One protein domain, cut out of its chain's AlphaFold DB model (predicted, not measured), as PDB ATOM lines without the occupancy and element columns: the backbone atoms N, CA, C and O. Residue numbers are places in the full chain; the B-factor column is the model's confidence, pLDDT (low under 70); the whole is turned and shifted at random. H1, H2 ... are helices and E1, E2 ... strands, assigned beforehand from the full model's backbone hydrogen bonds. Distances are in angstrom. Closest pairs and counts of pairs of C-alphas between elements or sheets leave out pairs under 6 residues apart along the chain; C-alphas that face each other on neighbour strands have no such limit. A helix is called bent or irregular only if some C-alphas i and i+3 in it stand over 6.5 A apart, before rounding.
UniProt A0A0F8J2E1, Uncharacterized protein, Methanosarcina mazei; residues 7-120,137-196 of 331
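AT A GLANCE: This is residues 7 to 120 and 137 to 196 of the 331 residues of an uncharacterized protein of Methanosarcina mazei (UniProt A0A0F8J2E1). A strongly twisted sheet, drawn out at one end into the long hairpin of E2 and E3, meets crossed helices at its other end, where H5 packs along the short edge strand E1 and both H2 and H3 pack on H5. The long, kinked H4 runs crosswise to H3, while little H6 sits over E3 in the hairpin. The printed part has 174 residues with six named helices and four named strands, in the order E1 H1 E2 E3 H2 H3 H4 H5 E4 H6. The sheet runs E1, E4, E3, E2, antiparallel throughout, and the class is mixed, helices and strands. The whole is compact, with a radius of gyration of the C-alphas of 17.5 A and spans of 54 by 40 by 30 A.

HOW THE PARTS SIT: Edge strand E1, residues 7 to 9, is antiparallel to E4, residues 167 to 171; N 8 and O 169 are within hydrogen-bond range at 2.8 A. H1, residues 27 to 32, only grazes the sheet with residues 29 to 32. E2, residues 38 to 45, and E3, residues 48 to 58, form an antiparallel hairpin, with N 41 and O 52 at 2.9 A. E3 bends by 55 degrees at residue 55 and is antiparallel to E4, with N 57 and O 168 at 3.0 A. H2, residues 59 to 68, touches H1 at a steep tilt of 56 degrees, opposite ways; their closest C-alphas, of Ile 32 and Val 62, are 5.8 A apart. H3, residues 73 to 84, touches H4, residues 88 to 109, with residues 77 to 81 alone, about perpendicular at 77 degrees; the closest C-alphas are those of Ser 81 and Leu 88, 5.3 A. H5, residues 148 to 161, touches H3 at a shallow tilt of 25 degrees, opposite ways, closest at C-alphas 76 and 153, 6.2 A. H5 touches H2 with residues 156 to 159 alone, closest at C-alphas 59 and 159, 6.0 A. H6, residues 182 to 185, is on the sheet and only just over E3, with 3 of its 4 C-alphas falling there. Every O i to N i+4 pair is within hydrogen-bond range in H1, H3 and H5, against 5 of 6 in H2 and 13 of 18 in H4; H6 is too short for one.

IN THESE COORDINATES: E1 begins at C-alpha 7 (40.841, 5.375, 83.318). E2 measures 22.3 A, E3 30.2 A, H4 32.9 A and H5 20.4 A from first to last C-alpha. H4 has a kink of 45 degrees near residue 102 and is only just irregular, C-alphas 102 and 105 being 6.53 A apart. H6 ends at C-alpha 185 (44.535, 7.533, 101.623).

THE WHOLE: The C-alphas farthest apart, of Gly 47 and Pro 87, are 56.7 A apart. Residues 121 to 136 are not printed, and C-alphas 120 and 137 are 22.7 A apart across this cut. The link from E1 to H1, 17 residues, is long. Mean pLDDT of the printed part is 73.3; 66 residues are under 70, among them 78 to 88 and 137 to 148.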
ATOM      1  N   LEU A   7      39.528   5.649  83.895       89.81
ATOM      2  CA  LEU A   7      40.841   5.375  83.318       89.81
ATOM      3  C   LEU A   7      41.062   6.265  82.088       89.81
ATOM      4  O   LEU A   7      40.210   6.323  81.198       89.81
ATOM      5  N   ARG A   8      42.210   6.941  82.021       91.62
ATOM      6  CA  ARG A   8      42.617   7.783  80.892       91.62
ATOM      7  C   ARG A   8      43.959   7.361  80.316       91.62
ATOM      8  O   ARG A   8      44.873   7.002  81.054       91.62
ATOM      9  N   VAL A   9      44.083   7.501  79.000       93.25
ATOM     10  CA  VAL A   9      45.335   7.422  78.244       93.25
ATOM     11  C   VAL A   9      45.505   8.748  77.505       93.25
ATOM     12  O   VAL A   9      44.755   9.067  76.582       93.25
ATOM     13  N   GLY A  10      46.448   9.569  77.963       90.56
ATOM     14  CA  GLY A  10      46.588  10.950  77.512       90.56
ATOM     15  C   GLY A  10      45.292  11.734  77.725       90.56
ATOM     16  O   GLY A  10      44.779  11.830  78.839       90.56
ATOM     17  N   LYS A  11      44.743  12.288  76.639       86.25
ATOM     18  CA  LYS A  11      43.464  13.019  76.665       86.25
ATOM     19  C   LYS A  11      42.227  12.115  76.582       86.25
ATOM     20  O   LYS A  11      41.116  12.596  76.800       86.25
ATOM     21  N   TYR A  12      42.394  10.831  76.269       87.62
ATOM     22  CA  TYR A  12      41.295   9.916  75.968       87.62
ATOM     23  C   TYR A  12      40.841   9.151  77.213       87.62
ATOM     24  O   TYR A  12      41.661   8.583  77.930       87.62
ATOM     25  N   GLN A  13      39.533   9.128  77.472       86.44
ATOM     26  CA  GLN A  13      38.934   8.284  78.506       86.44
ATOM     27  C   GLN A  13      38.649   6.897  77.937       86.44
ATOM     28  O   GLN A  13      37.862   6.798  77.005       86.44
ATOM     29  N   VAL A  14      39.173   5.851  78.572       85.88
ATOM     30  CA  VAL A  14      38.910   4.454  78.208       85.88
ATOM     31  C   VAL A  14      37.437   4.126  78.475       85.88
ATOM     32  O   VAL A  14      36.986   4.156  79.620       85.88
ATOM     33  N   ARG A  15      36.662   3.851  77.426       79.81
ATOM     34  CA  ARG A  15      35.201   3.683  77.479       79.81
ATOM     35  C   ARG A  15      34.766   2.300  77.927       79.81
ATOM     36  O   ARG A  15      33.726   2.175  78.574       79.81
ATOM     37  N   ALA A  16      35.565   1.273  77.645       72.19
ATOM     38  CA  ALA A  16      35.338  -0.069  78.167       72.19
ATOM     39  C   ALA A  16      35.515  -0.146  79.699       72.19
ATOM     40  O   ALA A  16      35.131  -1.138  80.316       72.19
ATOM     41  N   TRP A  17      36.059   0.900  80.333       80.44
ATOM     42  CA  TRP A  17      36.232   0.977  81.778       80.44
ATOM     43  C   TRP A  17      34.908   1.227  82.515       80.44
ATOM     44  O   TRP A  17      34.241   2.236  82.283       80.44
ATOM     45  N   LYS A  18      34.532   0.331  83.439       72.81
ATOM     46  CA  LYS A  18      33.247   0.396  84.168       72.81
ATOM     47  C   LYS A  18      33.362   0.021  85.651       72.81
ATOM     48  O   LYS A  18      32.539  -0.735  86.162       72.81
ATOM     49  N   TYR A  19      34.379   0.524  86.347       71.81
ATOM     50  CA  TYR A  19      34.580   0.222  87.770       71.81
ATOM     51  C   TYR A  19      34.199   1.383  88.681       71.81
ATOM     52  O   TYR A  19      34.614   2.513  88.446       71.81
ATOM     53  N   GLU A  20      33.474   1.082  89.760       72.38
ATOM     54  CA  GLU A  20      33.178   2.034  90.839       72.38
ATOM     55  C   GLU A  20      34.455   2.302  91.650       72.38
ATOM     56  O   GLU A  20      35.148   3.288  91.408       72.38
ATOM     57  N   ILE A  21      34.851   1.336  92.485       74.31
ATOM     58  CA  ILE A  21      36.220   1.177  92.987       74.31
ATOM     59  C   ILE A  21      36.748  -0.151  92.455       74.31
ATOM     60  O   ILE A  21      36.114  -1.190  92.672       74.31
ATOM     61  N   PRO A  22      37.895  -0.162  91.777       74.38
ATOM     62  CA  PRO A  22      38.479  -1.414  91.337       74.38
ATOM     63  C   PRO A  22      38.982  -2.267  92.508       74.38
ATOM     64  O   PRO A  22      39.442  -1.724  93.517       74.38
ATOM     65  N   PRO A  23      38.951  -3.604  92.397       71.88
ATOM     66  CA  PRO A  23      39.493  -4.467  93.436       71.88
ATOM     67  C   PRO A  23      41.025  -4.365  93.511       71.88
ATOM     68  O   PRO A  23      41.694  -4.248  92.492       71.88
ATOM     69  N   VAL A  24      41.585  -4.540  94.715       72.75
ATOM     70  CA  VAL A  24      43.041  -4.509  95.022       72.75
ATOM     71  C   VAL A  24      43.894  -5.439  94.141       72.75
ATOM     72  O   VAL A  24      45.101  -5.281  93.984       72.75
ATOM     73  N   ASN A  25      43.264  -6.466  93.577       66.81
ATOM     74  CA  ASN A  25      43.908  -7.471  92.744       66.81
ATOM     75  C   ASN A  25      43.414  -7.434  91.292       66.81
ATOM     76  O   ASN A  25      43.503  -8.457  90.610       66.81
ATOM     77  N   ASP A  26      42.878  -6.300  90.827       74.69
ATOM     78  CA  ASP A  26      42.453  -6.164  89.438       74.69
ATOM     79  C   ASP A  26      43.651  -6.388  88.494       74.69
ATOM     80  O   ASP A  26      44.676  -5.710  88.613       74.69
ATOM     81  N   PRO A  27      43.568  -7.359  87.569       69.94
ATOM     82  CA  PRO A  27      44.698  -7.721  86.723       69.94
ATOM     83  C   PRO A  27      45.048  -6.624  85.710       69.94
ATOM     84  O   PRO A  27      46.214  -6.501  85.350       69.94
ATOM     85  N   ILE A  28      44.081  -5.811  85.271       78.81
ATOM     86  CA  ILE A  28      44.321  -4.708  84.334       78.81
ATOM     87  C   ILE A  28      45.013  -3.554  85.046       78.81
ATOM     88  O   ILE A  28      45.982  -3.005  84.525       78.81
ATOM     89  N   ILE A  29      44.598  -3.230  86.268       82.81
ATOM     90  CA  ILE A  29      45.267  -2.177  87.041       82.81
ATOM     91  C   ILE A  29      46.673  -2.602  87.442       82.81
ATOM     92  O   ILE A  29      47.599  -1.826  87.240       82.81
ATOM     93  N   ASN A  30      46.861  -3.828  87.936       77.38
ATOM     94  CA  ASN A  30      48.190  -4.337  88.305       77.38
ATOM     95  C   ASN A  30      49.146  -4.444  87.112       77.38
ATOM     96  O   ASN A  30      50.364  -4.492  87.277       77.38
ATOM     97  N   PHE A  31      48.606  -4.486  85.898       81.25
ATOM     98  CA  PHE A  31      49.393  -4.412  84.681       81.25
ATOM     99  C   PHE A  31      49.745  -2.974  84.293       81.25
ATOM    100  O   PHE A  31      50.885  -2.719  83.912       81.25
ATOM    101  N   ILE A  32      48.812  -2.025  84.411       86.75
ATOM    102  CA  ILE A  32      49.029  -0.621  84.023       86.75
ATOM    103  C   ILE A  32      49.838   0.139  85.077       86.75
ATOM    104  O   ILE A  32      50.725   0.913  84.731       86.75
ATOM    105  N   PHE A  33      49.608  -0.116  86.361       88.44
ATOM    106  CA  PHE A  33      50.156   0.657  87.472       88.44
ATOM    107  C   PHE A  33      50.959  -0.215  88.434       88.44
ATOM    108  O   PHE A  33      50.757  -1.422  88.536       88.44
ATOM    109  N   LYS A  34      51.884   0.421  89.146       86.06
ATOM    110  CA  LYS A  34      52.636  -0.128  90.277       86.06
ATOM    111  C   LYS A  34      52.185   0.558  91.571       86.06
ATOM    112  O   LYS A  34      51.686   1.681  91.511       86.06
ATOM    113  N   PRO A  35      52.425  -0.041  92.753       83.19
ATOM    114  CA  PRO A  35      52.081   0.599  94.027       83.19
ATOM    115  C   PRO A  35      52.689   2.004  94.188       83.19
ATOM    116  O   PRO A  35      52.050   2.905  94.723       83.19
ATOM    117  N   GLY A  36      53.901   2.214  93.659       86.19
ATOM    118  CA  GLY A  36      54.593   3.508  93.671       86.19
ATOM    119  C   GLY A  36      54.020   4.576  92.729       86.19
ATOM    120  O   GLY A  36      54.402   5.735  92.855       86.19
ATOM    121  N   ASP A  37      53.102   4.221  91.825       89.44
ATOM    122  CA  ASP A  37      52.461   5.168  90.895       89.44
ATOM    123  C   ASP A  37      51.315   5.948  91.562       89.44
ATOM    124  O   ASP A  37      50.673   6.792  90.934       89.44
ATOM    125  N   LYS A  38      51.030   5.654  92.834       89.12
ATOM    126  CA  LYS A  38      50.025   6.343  93.636       89.12
ATOM    127  C   LYS A  38      50.474   7.764  93.971       89.12
ATOM    128  O   LYS A  38      51.536   7.984  94.550       89.12
ATOM    129  N   VAL A  39      49.610   8.725  93.672       87.00
ATOM    130  CA  VAL A  39      49.795  10.153  93.923       87.00
ATOM    131  C   VAL A  39      48.560  10.702  94.633       87.00
ATOM    132  O   VAL A  39      47.436  10.277  94.368       87.00
ATOM    133  N   ILE A  40      48.779  11.651  95.544       84.69
ATOM    134  CA  ILE A  40      47.713  12.439  96.161       84.69
ATOM    135  C   ILE A  40      47.807  13.856  95.596       84.69
ATOM    136  O   ILE A  40      48.823  14.524  95.788       84.69
ATOM    137  N   GLU A  41      46.776  14.294  94.879       82.94
ATOM    138  CA  GLU A  41      46.667  15.658  94.347       82.94
ATOM    139  C   GLU A  41      45.762  16.507  95.260       82.94
ATOM    140  O   GLU A  41      44.829  15.991  95.877       82.94
ATOM    141  N   GLU A  42      46.065  17.802  95.386       83.12
ATOM    142  CA  GLU A  42      45.298  18.779  96.175       83.12
ATOM    143  C   GLU A  42      44.683  19.813  95.229       83.12
ATOM    144  O   GLU A  42      45.400  20.440  94.446       83.12
ATOM    145  N   GLU A  43      43.372  20.020  95.331       75.50
ATOM    146  CA  GLU A  43      42.648  21.043  94.583       75.50
ATOM    147  C   GLU A  43      41.867  21.953  95.537       75.50
ATOM    148  O   GLU A  43      41.263  21.501  96.511       75.50
ATOM    149  N   GLY A  44      41.925  23.262  95.290       69.56
ATOM    150  CA  GLY A  44      41.204  24.256  96.079       69.56
ATOM    151  C   GLY A  44      39.933  24.690  95.363       69.56
ATOM    152  O   GLY A  44      40.018  25.421  94.378       69.56
ATOM    153  N   GLU A  45      38.772  24.314  95.891       63.44
ATOM    154  CA  GLU A  45      37.470  24.734  95.369       63.44
ATOM    155  C   GLU A  45      36.710  25.517  96.450       63.44
ATOM    156  O   GLU A  45      36.566  25.070  97.583       63.44
ATOM    157  N   ASN A  46      36.254  26.734  96.135       62.78
ATOM    158  CA  ASN A  46      35.446  27.580  97.034       62.78
ATOM    159  C   ASN A  46      36.012  27.809  98.459       62.78
ATOM    160  O   ASN A  46      35.260  28.084  99.391       62.78
ATOM    161  N   GLY A  47      37.339  27.759  98.632       67.12
ATOM    162  CA  GLY A  47      38.001  27.953  99.931       67.12
ATOM    163  C   GLY A  47      38.121  26.683 100.782       67.12
ATOM    164  O   GLY A  47      38.720  26.737 101.856       67.12
ATOM    165  N   GLU A  48      37.617  25.553 100.288       68.44
ATOM    166  CA  GLU A  48      37.814  24.225 100.860       68.44
ATOM    167  C   GLU A  48      38.911  23.479 100.088       68.44
ATOM    168  O   GLU A  48      39.076  23.636  98.876       68.44
ATOM    169  N   LYS A  49      39.720  22.701 100.816       74.25
ATOM    170  CA  LYS A  49      40.756  21.847 100.231       74.25
ATOM    171  C   LYS A  49      40.173  20.470  99.967       74.25
ATOM    172  O   LYS A  49      39.660  19.849 100.898       74.25
ATOM    173  N   ILE A  50      40.315  19.986  98.742       74.44
ATOM    174  CA  ILE A  50      39.923  18.638  98.353       74.44
ATOM    175  C   ILE A  50      41.187  17.855  97.993       74.44
ATOM    176  O   ILE A  50      42.077  18.366  97.315       74.44
ATOM    177  N   TYR A  51      41.272  16.621  98.483       78.25
ATOM    178  CA  TYR A  51      42.373  15.707  98.196       78.25
ATOM    179  C   TYR A  51      41.882  14.541  97.340       78.25
ATOM    180  O   TYR A  51      40.811  13.982  97.599       78.25
ATOM    181  N   TRP A  52      42.697  14.143  96.365       78.81
ATOM    182  CA  TRP A  52      42.366  13.110  95.389       78.81
ATOM    183  C   TRP A  52      43.454  12.047  95.333       78.81
ATOM    184  O   TRP A  52      44.621  12.362  95.124       78.81
ATOM    185  N   CYS A  53      43.069  10.780  95.469       81.31
ATOM    186  CA  CYS A  53      43.965   9.661  95.198       81.31
ATOM    187  C   CYS A  53      43.897   9.303  93.711       81.31
ATOM    188  O   CYS A  53      42.825   8.981  93.195       81.31
ATOM    189  N   ILE A  54      45.043   9.326  93.038       86.94
ATOM    190  CA  ILE A  54      45.184   9.023  91.611       86.94
ATOM    191  C   ILE A  54      46.347   8.045  91.445       86.94
ATOM    192  O   ILE A  54      47.359   8.163  92.132       86.94
ATOM    193  N   TYR A  55      46.231   7.086  90.529       90.75
ATOM    194  CA  TYR A  55      47.396   6.332  90.048       90.75
ATOM    195  C   TYR A  55      47.835   6.908  88.710       90.75
ATOM    196  O   TYR A  55      46.988   7.150  87.847       90.75
ATOM    197  N   LYS A  56      49.134   7.164  88.537       93.44
ATOM    198  CA  LYS A  56      49.655   7.871  87.364       93.44
ATOM    199  C   LYS A  56      51.008   7.327  86.923       93.44
ATOM    200  O   LYS A  56      51.982   7.377  87.662       93.44
ATOM    201  N   THR A  57      51.076   6.904  85.669       94.62
ATOM    202  CA  THR A  57      52.296   6.439  84.990       94.62
ATOM    203  C   THR A  57      52.394   7.119  83.618       94.62
ATOM    204  O   THR A  57      51.645   8.060  83.320       94.62
ATOM    205  N   THR A  58      53.350   6.718  82.787       95.88
ATOM    206  CA  THR A  58      53.536   7.246  81.430       95.88
ATOM    207  C   THR A  58      53.059   6.267  80.366       95.88
ATOM    208  O   THR A  58      53.077   5.054  80.564       95.88
ATOM    209  N   VAL A  59      52.678   6.793  79.200       95.00
ATOM    210  CA  VAL A  59      52.368   5.973  78.019       95.00
ATOM    211  C   VAL A  59      53.546   5.063  77.670       95.00
ATOM    212  O   VAL A  59      53.330   3.882  77.417       95.00
ATOM    213  N   SER A  60      54.781   5.571  77.734       93.44
ATOM    214  CA  SER A  60      55.998   4.779  77.500       93.44
ATOM    215  C   SER A  60      56.102   3.552  78.414       93.44
ATOM    216  O   SER A  60      56.332   2.443  77.935       93.44
ATOM    217  N   GLU A  61      55.880   3.724  79.719       91.00
ATOM    218  CA  GLU A  61      55.963   2.631  80.700       91.00
ATOM    219  C   GLU A  61      54.861   1.589  80.528       91.00
ATOM    220  O   GLU A  61      55.073   0.420  80.841       91.00
ATOM    221  N   VAL A  62      53.676   1.990  80.070       89.81
ATOM    222  CA  VAL A  62      52.593   1.038  79.800       89.81
ATOM    223  C   VAL A  62      52.851   0.323  78.474       89.81
ATOM    224  O   VAL A  62      52.737  -0.900  78.416       89.81
ATOM    225  N   LYS A  63      53.287   1.039  77.426       87.44
ATOM    226  CA  LYS A  63      53.689   0.444  76.139       87.44
ATOM    227  C   LYS A  63      54.769  -0.615  76.317       87.44
ATOM    228  O   LYS A  63      54.612  -1.701  75.765       87.44
ATOM    229  N   SER A  64      55.799  -0.345  77.123       82.00
ATOM    230  CA  SER A  64      56.873  -1.315  77.358       82.00
ATOM    231  C   SER A  64      56.340  -2.614  77.966       82.00
ATOM    232  O   SER A  64      56.779  -3.688  77.578       82.00
ATOM    233  N   ARG A  65      55.331  -2.552  78.845       79.12
ATOM    234  CA  ARG A  65      54.690  -3.750  79.422       79.12
ATOM    235  C   ARG A  65      53.866  -4.522  78.390       79.12
ATOM    236  O   ARG A  65      53.887  -5.750  78.388       79.12
ATOM    237  N   PHE A  66      53.161  -3.827  77.493       76.94
ATOM    238  CA  PHE A  66      52.496  -4.466  76.348       76.94
ATOM    239  C   PHE A  66      53.513  -5.149  75.419       76.94
ATOM    240  O   PHE A  66      53.253  -6.246  74.931       76.94
ATOM    241  N   GLU A  67      54.668  -4.525  75.183       71.56
ATOM    242  CA  GLU A  67      55.743  -5.071  74.348       71.56
ATOM    243  C   GLU A  67      56.427  -6.279  75.000       71.56
ATOM    244  O   GLU A  67      56.601  -7.304  74.344       71.56
ATOM    245  N   GLU A  68      56.745  -6.194  76.294       64.12
ATOM    246  CA  GLU A  68      57.316  -7.284  77.094       64.12
ATOM    247  C   GLU A  68      56.428  -8.537  77.093       64.12
ATOM    248  O   GLU A  68      56.940  -9.658  77.095       64.12
ATOM    249  N   LEU A  69      55.103  -8.358  77.069       63.44
ATOM    250  CA  LEU A  69      54.128  -9.452  77.048       63.44
ATOM    251  C   LEU A  69      53.642  -9.832  75.641       63.44
ATOM    252  O   LEU A  69      52.778 -10.701  75.520       63.44
ATOM    253  N   HIS A  70      54.182  -9.212  74.586       64.81
ATOM    254  CA  HIS A  70      53.744  -9.414  73.200       64.81
ATOM    255  C   HIS A  70      52.220  -9.252  73.020       64.81
ATOM    256  O   HIS A  70      51.547 -10.059  72.383       64.81
ATOM    257  N   PHE A  71      51.645  -8.204  73.611       68.75
ATOM    258  CA  PHE A  71      50.239  -7.833  73.437       68.75
ATOM    259  C   PHE A  71      50.103  -6.809  72.304       68.75
ATOM    260  O   PHE A  71      49.770  -5.645  72.532       68.75
ATOM    261  N   THR A  72      50.394  -7.223  71.070       76.69
ATOM    262  CA  THR A  72      50.158  -6.367  69.895       76.69
ATOM    263  C   THR A  72      48.664  -6.289  69.556       76.69
ATOM    264  O   THR A  72      47.877  -7.124  70.006       76.69
ATOM    265  N   LEU A  73      48.257  -5.303  68.744       79.94
ATOM    266  CA  LEU A  73      46.876  -5.217  68.247       79.94
ATOM    267  C   LEU A  73      46.474  -6.488  67.489       79.94
ATOM    268  O   LEU A  73      45.462  -7.089  67.832       79.94
ATOM    269  N   ASN A  74      47.325  -6.979  66.582       73.94
ATOM    270  CA  ASN A  74      47.098  -8.248  65.880       73.94
ATOM    271  C   ASN A  74      46.905  -9.420  66.844       73.94
ATOM    272  O   ASN A  74      46.040 -10.268  66.639       73.94
ATOM    273  N   ASP A  75      47.713  -9.484  67.901       70.19
ATOM    274  CA  ASP A  75      47.572 -10.532  68.900       70.19
ATOM    275  C   ASP A  75      46.208 -10.426  69.591       70.19
ATOM    276  O   ASP A  75      45.537 -11.440  69.775       70.19
ATOM    277  N   LEU A  76      45.793  -9.235  70.015       74.56
ATOM    278  CA  LEU A  76      44.503  -9.021  70.679       74.56
ATOM    279  C   LEU A  76      43.325  -9.335  69.745       74.56
ATOM    280  O   LEU A  76      42.426 -10.073  70.151       74.56
ATOM    281  N   ASP A  77      43.386  -8.885  68.494       76.00
ATOM    282  CA  ASP A  77      42.346  -9.098  67.487       76.00
ATOM    283  C   ASP A  77      42.203 -10.588  67.126       76.00
ATOM    284  O   ASP A  77      41.085 -11.089  67.015       76.00
ATOM    285  N   ASN A  78      43.308 -11.344  67.077       67.75
ATOM    286  CA  ASN A  78      43.273 -12.806  66.929       67.75
ATOM    287  C   ASN A  78      42.472 -13.490  68.048       67.75
ATOM    288  O   ASN A  78      41.678 -14.386  67.772       67.75
ATOM    289  N   VAL A  79      42.611 -13.056  69.307       65.38
ATOM    290  CA  VAL A  79      41.808 -13.636  70.407       65.38
ATOM    291  C   VAL A  79      40.350 -13.301  70.253       65.38
ATOM    292  O   VAL A  79      39.493 -14.146  70.485       65.38
ATOM    293  N   ILE A  80      40.068 -12.043  69.935       65.12
ATOM    294  CA  ILE A  80      38.700 -11.562  69.842       65.12
ATOM    295  C   ILE A  80      37.996 -12.308  68.707       65.12
ATOM    296  O   ILE A  80      36.891 -12.803  68.924       65.12
ATOM    297  N   SER A  81      38.677 -12.510  67.573       61.56
ATOM    298  CA  SER A  81      38.236 -13.374  66.471       61.56
ATOM    299  C   SER A  81      37.917 -14.791  66.951       61.56
ATOM    300  O   SER A  81      36.820 -15.293  66.726       61.56
ATOM    301  N   GLU A  82      38.839 -15.427  67.677       59.84
ATOM    302  CA  GLU A  82      38.666 -16.794  68.180       59.84
ATOM    303  C   GLU A  82      37.526 -16.938  69.203       59.84
ATOM    304  O   GLU A  82      36.855 -17.971  69.231       59.84
ATOM    305  N   ILE A  83      37.315 -15.936  70.066       56.72
ATOM    306  CA  ILE A  83      36.259 -15.956  71.091       56.72
ATOM    307  C   ILE A  83      34.883 -15.754  70.456       56.72
ATOM    308  O   ILE A  83      33.934 -16.436  70.837       56.72
ATOM    309  N   THR A  84      34.777 -14.826  69.507       54.81
ATOM    310  CA  THR A  84      33.490 -14.393  68.932       54.81
ATOM    311  C   THR A  84      33.099 -15.144  67.670       54.81
ATOM    312  O   THR A  84      31.932 -15.137  67.290       54.81
ATOM    313  N   GLY A  85      34.063 -15.773  66.996       52.59
ATOM    314  CA  GLY A  85      33.881 -16.312  65.652       52.59
ATOM    315  C   GLY A  85      33.854 -15.245  64.553       52.59
ATOM    316  O   GLY A  85      33.632 -15.599  63.396       52.59
ATOM    317  N   ILE A  86      34.091 -13.968  64.879       60.97
ATOM    318  CA  ILE A  86      34.190 -12.890  63.887       60.97
ATOM    319  C   ILE A  86      35.471 -13.094  63.074       60.97
ATOM    320  O   ILE A  86      36.535 -13.274  63.671       60.97
ATOM    321  N   PRO A  87      35.423 -13.070  61.732       62.31
ATOM    322  CA  PRO A  87      36.619 -13.135  60.902       62.31
ATOM    323  C   PRO A  87      37.639 -12.069  61.312       62.31
ATOM    324  O   PRO A  87      37.285 -10.908  61.474       62.31
ATOM    325  N   LEU A  88      38.919 -12.434  61.441       64.38
ATOM    326  CA  LEU A  88      39.985 -11.499  61.833       64.38
ATOM    327  C   LEU A  88      39.955 -10.140  61.090       64.38
ATOM    328  O   LEU A  88      40.111  -9.123  61.760       64.38
ATOM    329  N   PRO A  89      39.707 -10.075  59.760       70.94
ATOM    330  CA  PRO A  89      39.609  -8.797  59.044       70.94
ATOM    331  C   PRO A  89      38.442  -7.902  59.492       70.94
ATOM    332  O   PRO A  89      38.461  -6.700  59.255       70.94
ATOM    333  N   GLU A  90      37.418  -8.485  60.109       67.19
ATOM    334  CA  GLU A  90      36.214  -7.799  60.580       67.19
ATOM    335  C   GLU A  90      36.313  -7.423  62.062       67.19
ATOM    336  O   GLU A  90      35.628  -6.504  62.498       67.19
ATOM    337  N   VAL A  91      37.210  -8.054  62.829       66.81
ATOM    338  CA  VAL A  91      37.398  -7.765  64.260       66.81
ATOM    339  C   VAL A  91      37.808  -6.321  64.504       66.81
ATOM    340  O   VAL A  91      37.234  -5.668  65.375       66.81
ATOM    341  N   GLU A  92      38.771  -5.804  63.734       71.56
ATOM    342  CA  GLU A  92      39.186  -4.406  63.851       71.56
ATOM    343  C   GLU A  92      37.982  -3.487  63.664       71.56
ATOM    344  O   GLU A  92      37.723  -2.645  64.520       71.56
ATOM    345  N   ARG A  93      37.205  -3.710  62.600       69.94
ATOM    346  CA  ARG A  93      36.016  -2.924  62.289       69.94
ATOM    347  C   ARG A  93      34.959  -3.027  63.385       69.94
ATOM    348  O   ARG A  93      34.485  -1.994  63.835       69.94
ATOM    349  N   SER A  94      34.640  -4.222  63.871       66.50
ATOM    350  CA  SER A  94      33.632  -4.407  64.920       66.50
ATOM    351  C   SER A  94      34.040  -3.770  66.253       66.50
ATOM    352  O   SER A  94      33.206  -3.186  66.941       66.50
ATOM    353  N   ILE A  95      35.322  -3.834  66.630       68.44
ATOM    354  CA  ILE A  95      35.816  -3.153  67.838       68.44
ATOM    355  C   ILE A  95      35.841  -1.640  67.627       68.44
ATOM    356  O   ILE A  95      35.492  -0.898  68.543       68.44
ATOM    357  N   PHE A  96      36.262  -1.177  66.447       70.94
ATOM    358  CA  PHE A  96      36.235   0.240  66.099       70.94
ATOM    359  C   PHE A  96      34.808   0.777  66.124       70.94
ATOM    360  O   PHE A  96      34.610   1.812  66.730       70.94
ATOM    361  N   GLU A  97      33.816   0.070  65.583       67.69
ATOM    362  CA  GLU A  97      32.399   0.453  65.644       67.69
ATOM    363  C   GLU A  97      31.914   0.546  67.105       67.69
ATOM    364  O   GLU A  97      31.414   1.594  67.517       67.69
ATOM    365  N   LEU A  98      32.185  -0.474  67.934       66.69
ATOM    366  CA  LEU A  98      31.856  -0.463  69.370       66.69
ATOM    367  C   LEU A  98      32.511   0.695  70.138       66.69
ATOM    368  O   LEU A  98      31.894   1.306  71.014       66.69
ATOM    369  N   CYS A  99      33.785   0.979  69.859       68.25
ATOM    370  CA  CYS A  99      34.514   2.047  70.535       68.25
ATOM    371  C   CYS A  99      34.080   3.417  70.001       68.25
ATOM    372  O   CYS A  99      33.812   4.319  70.793       68.25
ATOM    373  N   ALA A 100      33.955   3.571  68.682       69.81
ATOM    374  CA  ALA A 100      33.613   4.813  68.000       69.81
ATOM    375  C   ALA A 100      32.278   5.373  68.484       69.81
ATOM    376  O   ALA A 100      32.227   6.564  68.782       69.81
ATOM    377  N   GLU A 101      31.250   4.537  68.669       68.06
ATOM    378  CA  GLU A 101      29.975   4.965  69.263       68.06
ATOM    379  C   GLU A 101      30.168   5.614  70.647       68.06
ATOM    380  O   GLU A 101      29.580   6.654  70.951       68.06
ATOM    381  N   GLY A 102      31.055   5.059  71.481       68.12
ATOM    382  CA  GLY A 102      31.367   5.598  72.808       68.12
ATOM    383  C   GLY A 102      32.133   6.931  72.791       68.12
ATOM    384  O   GLY A 102      32.033   7.724  73.738       68.12
ATOM    385  N   TYR A 103      32.901   7.206  71.736       71.94
ATOM    386  CA  TYR A 103      33.634   8.467  71.556       71.94
ATOM    387  C   TYR A 103      32.862   9.505  70.738       71.94
ATOM    388  O   TYR A 103      33.141  10.696  70.884       71.94
ATOM    389  N   GLN A 104      31.858   9.092  69.960       71.31
ATOM    390  CA  GLN A 104      31.040   9.979  69.132       71.31
ATOM    391  C   GLN A 104      30.398  11.094  69.962       71.31
ATOM    392  O   GLN A 104      30.507  12.266  69.623       71.31
ATOM    393  N   TRP A 105      29.863  10.752  71.136       67.44
ATOM    394  CA  TRP A 105      29.280  11.735  72.052       67.44
ATOM    395  C   TRP A 105      30.263  12.836  72.500       67.44
ATOM    396  O   TRP A 105      29.845  13.960  72.767       67.44
ATOM    397  N   LEU A 106      31.569  12.545  72.594       66.44
ATOM    398  CA  LEU A 106      32.578  13.567  72.914       66.44
ATOM    399  C   LEU A 106      32.895  14.453  71.713       66.44
ATOM    400  O   LEU A 106      33.090  15.650  71.898       66.44
ATOM    401  N   CYS A 107      32.910  13.883  70.508       68.06
ATOM    402  CA  CYS A 107      33.085  14.638  69.266       68.06
ATOM    403  C   CYS A 107      31.934  15.633  69.066       68.06
ATOM    404  O   CYS A 107      32.152  16.769  68.654       68.06
ATOM    405  N   ASP A 108      30.715  15.231  69.436       70.94
ATOM    406  CA  ASP A 108      29.529  16.087  69.364       70.94
ATOM    407  C   ASP A 108      29.570  17.245  70.390       70.94
ATOM    408  O   ASP A 108      28.960  18.294  70.177       70.94
ATOM    409  N   MET A 109      30.280  17.062  71.512       69.25
ATOM    410  CA  MET A 109      30.411  18.041  72.606       69.25
ATOM    411  C   MET A 109      31.601  18.996  72.433       69.25
ATOM    412  O   MET A 109      31.519  20.154  72.847       69.25
ATOM    413  N   ASP A 110      32.705  18.526  71.852       70.94
ATOM    414  CA  ASP A 110      33.912  19.308  71.589       70.94
ATOM    415  C   ASP A 110      34.325  19.160  70.115       70.94
ATOM    416  O   ASP A 110      34.888  18.132  69.734       70.94
ATOM    417  N   PRO A 111      34.133  20.205  69.287       68.94
ATOM    418  CA  PRO A 111      34.501  20.189  67.870       68.94
ATOM    419  C   PRO A 111      35.993  19.948  67.598       68.94
ATOM    420  O   PRO A 111      36.365  19.665  66.462       68.94
ATOM    421  N   ASN A 112      36.862  20.107  68.604       72.19
ATOM    422  CA  ASN A 112      38.299  19.853  68.482       72.19
ATOM    423  C   ASN A 112      38.697  18.448  68.961       72.19
ATOM    424  O   ASN A 112      39.880  18.088  68.920       72.19
ATOM    425  N   PHE A 113      37.740  17.654  69.441       72.81
ATOM    426  CA  PHE A 113      37.970  16.283  69.859       72.81
ATOM    427  C   PHE A 113      37.881  15.351  68.649       72.81
ATOM    428  O   PHE A 113      36.820  15.155  68.068       72.81
ATOM    429  N   SER A 114      39.015  14.763  68.266       74.88
ATOM    430  CA  SER A 114      39.068  13.745  67.212       74.88
ATOM    431  C   SER A 114      38.776  12.368  67.796       74.88
ATOM    432  O   SER A 114      39.443  11.960  68.755       74.88
ATOM    433  N   ASN A 115      37.825  11.650  67.198       78.31
ATOM    434  CA  ASN A 115      37.513  10.279  67.571       78.31
ATOM    435  C   ASN A 115      38.724   9.375  67.266       78.31
ATOM    436  O   ASN A 115      39.111   9.243  66.105       78.31
ATOM    437  N   PRO A 116      39.338   8.741  68.278       75.50
ATOM    438  CA  PRO A 116      40.502   7.885  68.061       75.50
ATOM    439  C   PRO A 116      40.170   6.566  67.343       75.50
ATOM    440  O   PRO A 116      41.085   5.852  66.942       75.50
ATOM    441  N   PHE A 117      38.880   6.252  67.182       75.19
ATOM    442  CA  PHE A 117      38.360   5.052  66.524       75.19
ATOM    443  C   PHE A 117      37.521   5.384  65.284       75.19
ATOM    444  O   PHE A 117      36.762   4.548  64.803       75.19
ATOM    445  N   GLU A 118      37.616   6.601  64.751       69.25
ATOM    446  CA  GLU A 118      36.996   6.913  63.468       69.25
ATOM    447  C   GLU A 118      37.862   6.332  62.348       69.25
ATOM    448  O   GLU A 118      39.022   6.705  62.158       69.25
ATOM    449  N   ILE A 119      37.306   5.354  61.634       56.03
ATOM    450  CA  ILE A 119      37.929   4.820  60.427       56.03
ATOM    451  C   ILE A 119      37.781   5.906  59.362       56.03
ATOM    452  O   ILE A 119      36.696   6.093  58.814       56.03
ATOM    453  N   TYR A 120      38.863   6.621  59.048       46.00
ATOM    454  CA  TYR A 120      38.915   7.372  57.800       46.00
ATOM    455  C   TYR A 120      38.827   6.350  56.668       46.00
ATOM    456  O   TYR A 120      39.779   5.609  56.419       46.00
ATOM    457  N   THR A 137      23.409  -8.680  59.256       31.38
ATOM    458  CA  THR A 137      23.682  -9.220  60.598       31.38
ATOM    459  C   THR A 137      24.998  -8.653  61.105       31.38
ATOM    460  O   THR A 137      26.021  -9.323  61.122       31.38
ATOM    461  N   SER A 138      24.968  -7.407  61.588       36.97
ATOM    462  CA  SER A 138      25.964  -6.974  62.567       36.97
ATOM    463  C   SER A 138      25.845  -7.935  63.756       36.97
ATOM    464  O   SER A 138      24.779  -7.949  64.391       36.97
ATOM    465  N   PRO A 139      26.848  -8.781  64.056       40.28
ATOM    466  CA  PRO A 139      26.809  -9.555  65.279       40.28
ATOM    467  C   PRO A 139      26.777  -8.526  66.400       40.28
ATOM    468  O   PRO A 139      27.701  -7.734  66.565       40.28
ATOM    469  N   ASN A 140      25.654  -8.473  67.107       40.62
ATOM    470  CA  ASN A 140      25.495  -7.632  68.274       40.62
ATOM    471  C   ASN A 140      26.412  -8.251  69.330       40.62
ATOM    472  O   ASN A 140      26.020  -9.174  70.042       40.62
ATOM    473  N   ILE A 141      27.683  -7.855  69.312       45.88
ATOM    474  CA  ILE A 141      28.673  -8.305  70.272       45.88
ATOM    475  C   ILE A 141      28.194  -7.759  71.606       45.88
ATOM    476  O   ILE A 141      28.355  -6.574  71.906       45.88
ATOM    477  N   GLU A 142      27.593  -8.613  72.427       43.94
ATOM    478  CA  GLU A 142      27.391  -8.253  73.814       43.94
ATOM    479  C   GLU A 142      28.788  -8.042  74.408       43.94
ATOM    480  O   GLU A 142      29.557  -8.986  74.590       43.94
ATOM    481  N   ALA A 143      29.132  -6.786  74.713       43.03
ATOM    482  CA  ALA A 143      30.417  -6.385  75.299       43.03
ATOM    483  C   ALA A 143      30.791  -7.180  76.573       43.03
ATOM    484  O   ALA A 143      31.923  -7.116  77.045       43.03
ATOM    485  N   PHE A 144      29.836  -7.935  77.124       34.19
ATOM    486  CA  PHE A 144      29.972  -8.822  78.269       34.19
ATOM    487  C   PHE A 144      30.682 -10.157  77.956       34.19
ATOM    488  O   PHE A 144      31.315 -10.715  78.850       34.19
ATOM    489  N   GLU A 145      30.638 -10.664  76.715       38.34
ATOM    490  CA  GLU A 145      31.264 -11.951  76.346       38.34
ATOM    491  C   GLU A 145      32.769 -11.835  76.035       38.34
ATOM    492  O   GLU A 145      33.504 -12.822  76.078       38.34
ATOM    493  N   LEU A 146      33.260 -10.615  75.790       48.00
ATOM    494  CA  LEU A 146      34.644 -10.350  75.380       48.00
ATOM    495  C   LEU A 146      35.650 -10.154  76.527       48.00
ATOM    496  O   LEU A 146      36.857 -10.051  76.283       48.00
ATOM    497  N   GLY A 147      35.183 -10.123  77.777       56.53
ATOM    498  CA  GLY A 147      36.029  -9.967  78.962       56.53
ATOM    499  C   GLY A 147      37.003  -8.782  78.868       56.53
ATOM    500  O   GLY A 147      36.676  -7.712  78.361       56.53
ATOM    501  N   ASN A 148      38.236  -8.979  79.337       69.50
ATOM    502  CA  ASN A 148      39.261  -7.931  79.379       69.50
ATOM    503  C   ASN A 148      39.907  -7.607  78.014       69.50
ATOM    504  O   ASN A 148      40.735  -6.699  77.941       69.50
ATOM    505  N   TYR A 149      39.583  -8.335  76.938       71.06
ATOM    506  CA  TYR A 149      40.291  -8.206  75.658       71.06
ATOM    507  C   TYR A 149      39.930  -6.929  74.906       71.06
ATOM    508  O   TYR A 149      40.829  -6.272  74.388       71.06
ATOM    509  N   VAL A 150      38.658  -6.524  74.919       73.62
ATOM    510  CA  VAL A 150      38.233  -5.229  74.354       73.62
ATOM    511  C   VAL A 150      38.890  -4.085  75.106       73.62
ATOM    512  O   VAL A 150      39.405  -3.165  74.484       73.62
ATOM    513  N   LEU A 151      38.943  -4.180  76.436       78.31
ATOM    514  CA  LEU A 151      39.580  -3.175  77.281       78.31
ATOM    515  C   LEU A 151      41.082  -3.056  76.975       78.31
ATOM    516  O   LEU A 151      41.581  -1.954  76.771       78.31
ATOM    517  N   LEU A 152      41.800  -4.179  76.881       81.75
ATOM    518  CA  LEU A 152      43.222  -4.189  76.518       81.75
ATOM    519  C   LEU A 152      43.473  -3.654  75.111       81.75
ATOM    520  O   LEU A 152      44.450  -2.937  74.898       81.75
ATOM    521  N   ARG A 153      42.597  -3.992  74.164       81.75
ATOM    522  CA  ARG A 153      42.683  -3.525  72.785       81.75
ATOM    523  C   ARG A 153      42.451  -2.021  72.716       81.75
ATOM    524  O   ARG A 153      43.298  -1.323  72.171       81.75
ATOM    525  N   GLU A 154      41.375  -1.514  73.317       84.81
ATOM    526  CA  GLU A 154      41.094  -0.076  73.393       84.81
ATOM    527  C   GLU A 154      42.286   0.676  73.997       84.81
ATOM    528  O   GLU A 154      42.797   1.614  73.389       84.81
ATOM    529  N   ILE A 155      42.794   0.213  75.146       88.44
ATOM    530  CA  ILE A 155      43.967   0.804  75.797       88.44
ATOM    531  C   ILE A 155      45.172   0.793  74.855       88.44
ATOM    532  O   ILE A 155      45.831   1.821  74.724       88.44
ATOM    533  N   ARG A 156      45.461  -0.323  74.173       88.88
ATOM    534  CA  ARG A 156      46.593  -0.402  73.241       88.88
ATOM    535  C   ARG A 156      46.451   0.584  72.083       88.88
ATOM    536  O   ARG A 156      47.414   1.288  71.794       88.88
ATOM    537  N   THR A 157      45.270   0.688  71.475       88.12
ATOM    538  CA  THR A 157      45.007   1.658  70.402       88.12
ATOM    539  C   THR A 157      45.243   3.088  70.882       88.12
ATOM    540  O   THR A 157      45.938   3.850  70.214       88.12
ATOM    541  N   LEU A 158      44.737   3.445  72.067       89.69
ATOM    542  CA  LEU A 158      44.949   4.775  72.644       89.69
ATOM    543  C   LEU A 158      46.423   5.047  72.962       89.69
ATOM    544  O   LEU A 158      46.905   6.157  72.752       89.69
ATOM    545  N   LEU A 159      47.154   4.043  73.455       91.50
ATOM    546  CA  LEU A 159      48.590   4.168  73.690       91.50
ATOM    547  C   LEU A 159      49.322   4.463  72.376       91.50
ATOM    548  O   LEU A 159      50.168   5.354  72.353       91.50
ATOM    549  N   ASP A 160      48.996   3.754  71.292       88.88
ATOM    550  CA  ASP A 160      49.671   3.883  69.993       88.88
ATOM    551  C   ASP A 160      49.495   5.268  69.346       88.88
ATOM    552  O   ASP A 160      50.413   5.741  68.676       88.88
ATOM    553  N   ILE A 161      48.377   5.952  69.603       88.75
ATOM    554  CA  ILE A 161      48.118   7.312  69.092       88.75
ATOM    555  C   ILE A 161      48.581   8.435  70.036       88.75
ATOM    556  O   ILE A 161      48.638   9.598  69.633       88.75
ATOM    557  N   CYS A 162      48.891   8.115  71.293       90.56
ATOM    558  CA  CYS A 162      49.392   9.074  72.274       90.56
ATOM    559  C   CYS A 162      50.921   9.192  72.239       90.56
ATOM    560  O   CYS A 162      51.647   8.262  71.869       90.56
ATOM    561  N   SER A 163      51.421  10.348  72.683       93.88
ATOM    562  CA  SER A 163      52.859  10.573  72.829       93.88
ATOM    563  C   SER A 163      53.393   9.786  74.022       93.88
ATOM    564  O   SER A 163      52.740   9.692  75.056       93.88
ATOM    565  N   ASP A 164      54.620   9.281  73.933       92.06
ATOM    566  CA  ASP A 164      55.228   8.471  74.999       92.06
ATOM    567  C   ASP A 164      55.360   9.213  76.344       92.06
ATOM    568  O   ASP A 164      55.359   8.589  77.407       92.06
ATOM    569  N   SER A 165      55.433  10.548  76.299       94.69
ATOM    570  CA  SER A 165      55.449  11.428  77.472       94.69
ATOM    571  C   SER A 165      54.076  11.666  78.104       94.69
ATOM    572  O   SER A 165      54.012  12.208  79.212       94.69
ATOM    573  N   ASP A 166      52.990  11.309  77.413       95.62
ATOM    574  CA  ASP A 166      51.634  11.484  77.921       95.62
ATOM    575  C   ASP A 166      51.404  10.595  79.150       95.62
ATOM    576  O   ASP A 166      52.123   9.624  79.417       95.62
ATOM    577  N   LYS A 167      50.401  10.960  79.947       95.81
ATOM    578  CA  LYS A 167      50.082  10.272  81.197       95.81
ATOM    579  C   LYS A 167      48.992   9.236  80.987       95.81
ATOM    580  O   LYS A 167      48.029   9.486  80.273       95.81
ATOM    581  N   VAL A 168      49.136   8.105  81.665       95.50
ATOM    582  CA  VAL A 168      48.044   7.156  81.887       95.50
ATOM    583  C   VAL A 168      47.612   7.338  83.336       95.50
ATOM    584  O   VAL A 168      48.468   7.277  84.224       95.50
ATOM    585  N   SER A 169      46.334   7.633  83.575       93.62
ATOM    586  CA  SER A 169      45.814   7.939  84.914       93.62
ATOM    587  C   SER A 169      44.550   7.157  85.243       93.62
ATOM    588  O   SER A 169      43.666   7.004  84.406       93.62
ATOM    589  N   LEU A 170      44.463   6.674  86.481       90.94
ATOM    590  CA  LEU A 170      43.231   6.170  87.076       90.94
ATOM    591  C   LEU A 170      42.735   7.198  88.090       90.94
ATOM    592  O   LEU A 170      43.319   7.371  89.162       90.94
ATOM    593  N   GLU A 171      41.664   7.882  87.722       86.06
ATOM    594  CA  GLU A 171      41.078   8.995  88.451       86.06
ATOM    595  C   GLU A 171      39.833   8.523  89.209       86.06
ATOM    596  O   GLU A 171      38.916   7.955  88.622       86.06
ATOM    597  N   MET A 172      39.770   8.745  90.521       77.88
ATOM    598  CA  MET A 172      38.710   8.195  91.386       77.88
ATOM    599  C   MET A 172      37.810   9.294  91.965       77.88
ATOM    600  O   MET A 172      37.438   9.257  93.141       77.88
ATOM    601  N   TYR A 173      37.480  10.286  91.128       63.72
ATOM    602  CA  TYR A 173      36.803  11.528  91.518       63.72
ATOM    603  C   TYR A 173      35.451  11.317  92.222       63.72
ATOM    604  O   TYR A 173      35.117  12.082  93.118       63.72
ATOM    605  N   GLY A 174      34.678  10.285  91.861       56.91
ATOM    606  CA  GLY A 174      33.356  10.034  92.457       56.91
ATOM    607  C   GLY A 174      33.367   9.188  93.735       56.91
ATOM    608  O   GLY A 174      32.451   9.288  94.542       56.91
ATOM    609  N   THR A 175      34.396   8.361  93.930       58.38
ATOM    610  CA  THR A 175      34.310   7.209  94.847       58.38
ATOM    611  C   THR A 175      35.266   7.289  96.038       58.38
ATOM    612  O   THR A 175      35.033   6.668  97.076       58.38
ATOM    613  N   LEU A 176      36.346   8.068  95.914       60.91
ATOM    614  CA  LEU A 176      37.324   8.303  96.986       60.91
ATOM    615  C   LEU A 176      37.602   9.788  97.252       60.91
ATOM    616  O   LEU A 176      38.210  10.108  98.272       60.91
ATOM    617  N   GLY A 177      37.160  10.683  96.367       58.03
ATOM    618  CA  GLY A 177      37.200  12.122  96.600       58.03
ATOM    619  C   GLY A 177      36.235  12.553  97.702       58.03
ATOM    620  O   GLY A 177      35.193  11.931  97.880       58.03
ATOM    621  N   TYR A 178      36.586  13.628  98.413       63.22
ATOM    622  CA  TYR A 178      35.917  14.177  99.612       63.22
ATOM    623  C   TYR A 178      36.232  13.465 100.933       63.22
ATOM    624  O   TYR A 178      35.352  12.987 101.648       63.22
ATOM    625  N   ARG A 179      37.516  13.468 101.303       60.91
ATOM    626  CA  ARG A 179      37.998  13.075 102.632       60.91
ATOM    627  C   ARG A 179      38.793  14.207 103.270       60.91
ATOM    628  O   ARG A 179      39.451  14.980 102.577       60.91
ATOM    629  N   SER A 180      38.679  14.345 104.585       62.72
ATOM    630  CA  SER A 180      39.080  15.549 105.323       62.72
ATOM    631  C   SER A 180      40.603  15.735 105.433       62.72
ATOM    632  O   SER A 180      41.057  16.826 105.781       62.72
ATOM    633  N   SER A 181      41.391  14.694 105.138       70.62
ATOM    634  CA  SER A 181      42.858  14.680 105.208       70.62
ATOM    635  C   SER A 181      43.479  13.754 104.143       70.62
ATOM    636  O   SER A 181      42.914  12.693 103.870       70.62
ATOM    637  N   PRO A 182      44.670  14.076 103.590       71.75
ATOM    638  CA  PRO A 182      45.394  13.191 102.671       71.75
ATOM    639  C   PRO A 182      45.862  11.888 103.340       71.75
ATOM    640  O   PRO A 182      46.060  10.879 102.667       71.75
ATOM    641  N   GLU A 183      46.007  11.879 104.669       76.19
ATOM    642  CA  GLU A 183      46.445  10.705 105.436       76.19
ATOM    643  C   GLU A 183      45.429   9.554 105.384       76.19
ATOM    644  O   GLU A 183      45.804   8.393 105.534       76.19
ATOM    645  N   GLU A 184      44.156   9.846 105.095       70.81
ATOM    646  CA  GLU A 184      43.100   8.837 104.935       70.81
ATOM    647  C   GLU A 184      43.299   7.949 103.700       70.81
ATOM    648  O   GLU A 184      42.667   6.897 103.582       70.81
ATOM    649  N   PHE A 185      44.178   8.348 102.776       74.12
ATOM    650  CA  PHE A 185      44.535   7.533 101.623       74.12
ATOM    651  C   PHE A 185      45.690   6.582 101.903       74.12
ATOM    652  O   PHE A 185      45.929   5.727 101.059       74.12
ATOM    653  N   ASN A 186      46.396   6.670 103.036       73.25
ATOM    654  CA  ASN A 186      47.576   5.835 103.302       73.25
ATOM    655  C   ASN A 186      47.274   4.331 103.184       73.25
ATOM    656  O   ASN A 186      48.062   3.609 102.578       73.25
ATOM    657  N   ASP A 187      46.088   3.905 103.626       71.19
ATOM    658  CA  ASP A 187      45.665   2.497 103.624       71.19
ATOM    659  C   ASP A 187      44.934   2.064 102.335       71.19
ATOM    660  O   ASP A 187      44.515   0.915 102.202       71.19
ATOM    661  N   VAL A 188      44.753   2.971 101.366       73.88
ATOM    662  CA  VAL A 188      44.097   2.655 100.086       73.88
ATOM    663  C   VAL A 188      45.113   2.050  99.123       73.88
ATOM    664  O   VAL A 188      45.826   2.766  98.416       73.88
ATOM    665  N   GLU A 189      45.175   0.727  99.083       74.88
ATOM    666  CA  GLU A 189      46.002  -0.029  98.143       74.88
ATOM    667  C   GLU A 189      45.094  -0.701  97.107       74.88
ATOM    668  O   GLU A 189      44.348  -1.615  97.434       74.88
ATOM    669  N   ILE A 190      45.104  -0.202  95.866       75.81
ATOM    670  CA  ILE A 190      44.319  -0.762  94.742       75.81
ATOM    671  C   ILE A 190      45.218  -1.606  93.828       75.81
ATOM    672  O   ILE A 190      44.734  -2.417  93.044       75.81
ATOM    673  N   VAL A 191      46.532  -1.431  93.961       71.38
ATOM    674  CA  VAL A 191      47.558  -2.111  93.180       71.38
ATOM    675  C   VAL A 191      48.443  -2.889  94.127       71.38
ATOM    676  O   VAL A 191      48.992  -2.298  95.051       71.38
ATOM    677  N   SER A 192      48.630  -4.181  93.873       68.44
ATOM    678  CA  SER A 192      49.583  -4.998  94.629       68.44
ATOM    679  C   SER A 192      50.885  -5.181  93.851       68.44
ATOM    680  O   SER A 192      50.882  -5.196  92.622       68.44
ATOM    681  N   GLU A 193      52.002  -5.423  94.547       61.31
ATOM    682  CA  GLU A 193      53.276  -5.810  93.905       61.31
ATOM    683  C   GLU A 193      53.169  -7.113  93.091       61.31
ATOM    684  O   GLU A 193      54.045  -7.433  92.285       61.31
ATOM    685  N   SER A 194      52.094  -7.880  93.285       53.12
ATOM    686  CA  SER A 194      51.868  -9.122  92.571       53.12
ATOM    687  C   SER A 194      51.063  -8.888  91.288       53.12
ATOM    688  O   SER A 194      49.925  -8.427  91.330       53.12
ATOM    689  N   SER A 195      51.606  -9.374  90.168       52.97
ATOM    690  CA  SER A 195      50.868  -9.923  89.017       52.97
ATOM    691  C   SER A 195      50.622  -9.088  87.751       52.97
ATOM    692  O   SER A 195      49.505  -9.051  87.239       52.97
ATOM    693  N   THR A 196      51.695  -8.665  87.079       49.22
ATOM    694  CA  THR A 196      51.671  -8.653  85.598       49.22
ATOM    695  C   THR A 196      51.293 -10.038  85.035       49.22
ATOM    696  O   THR A 196      50.590 -10.140  84.036       49.22
TER     697      THR A 196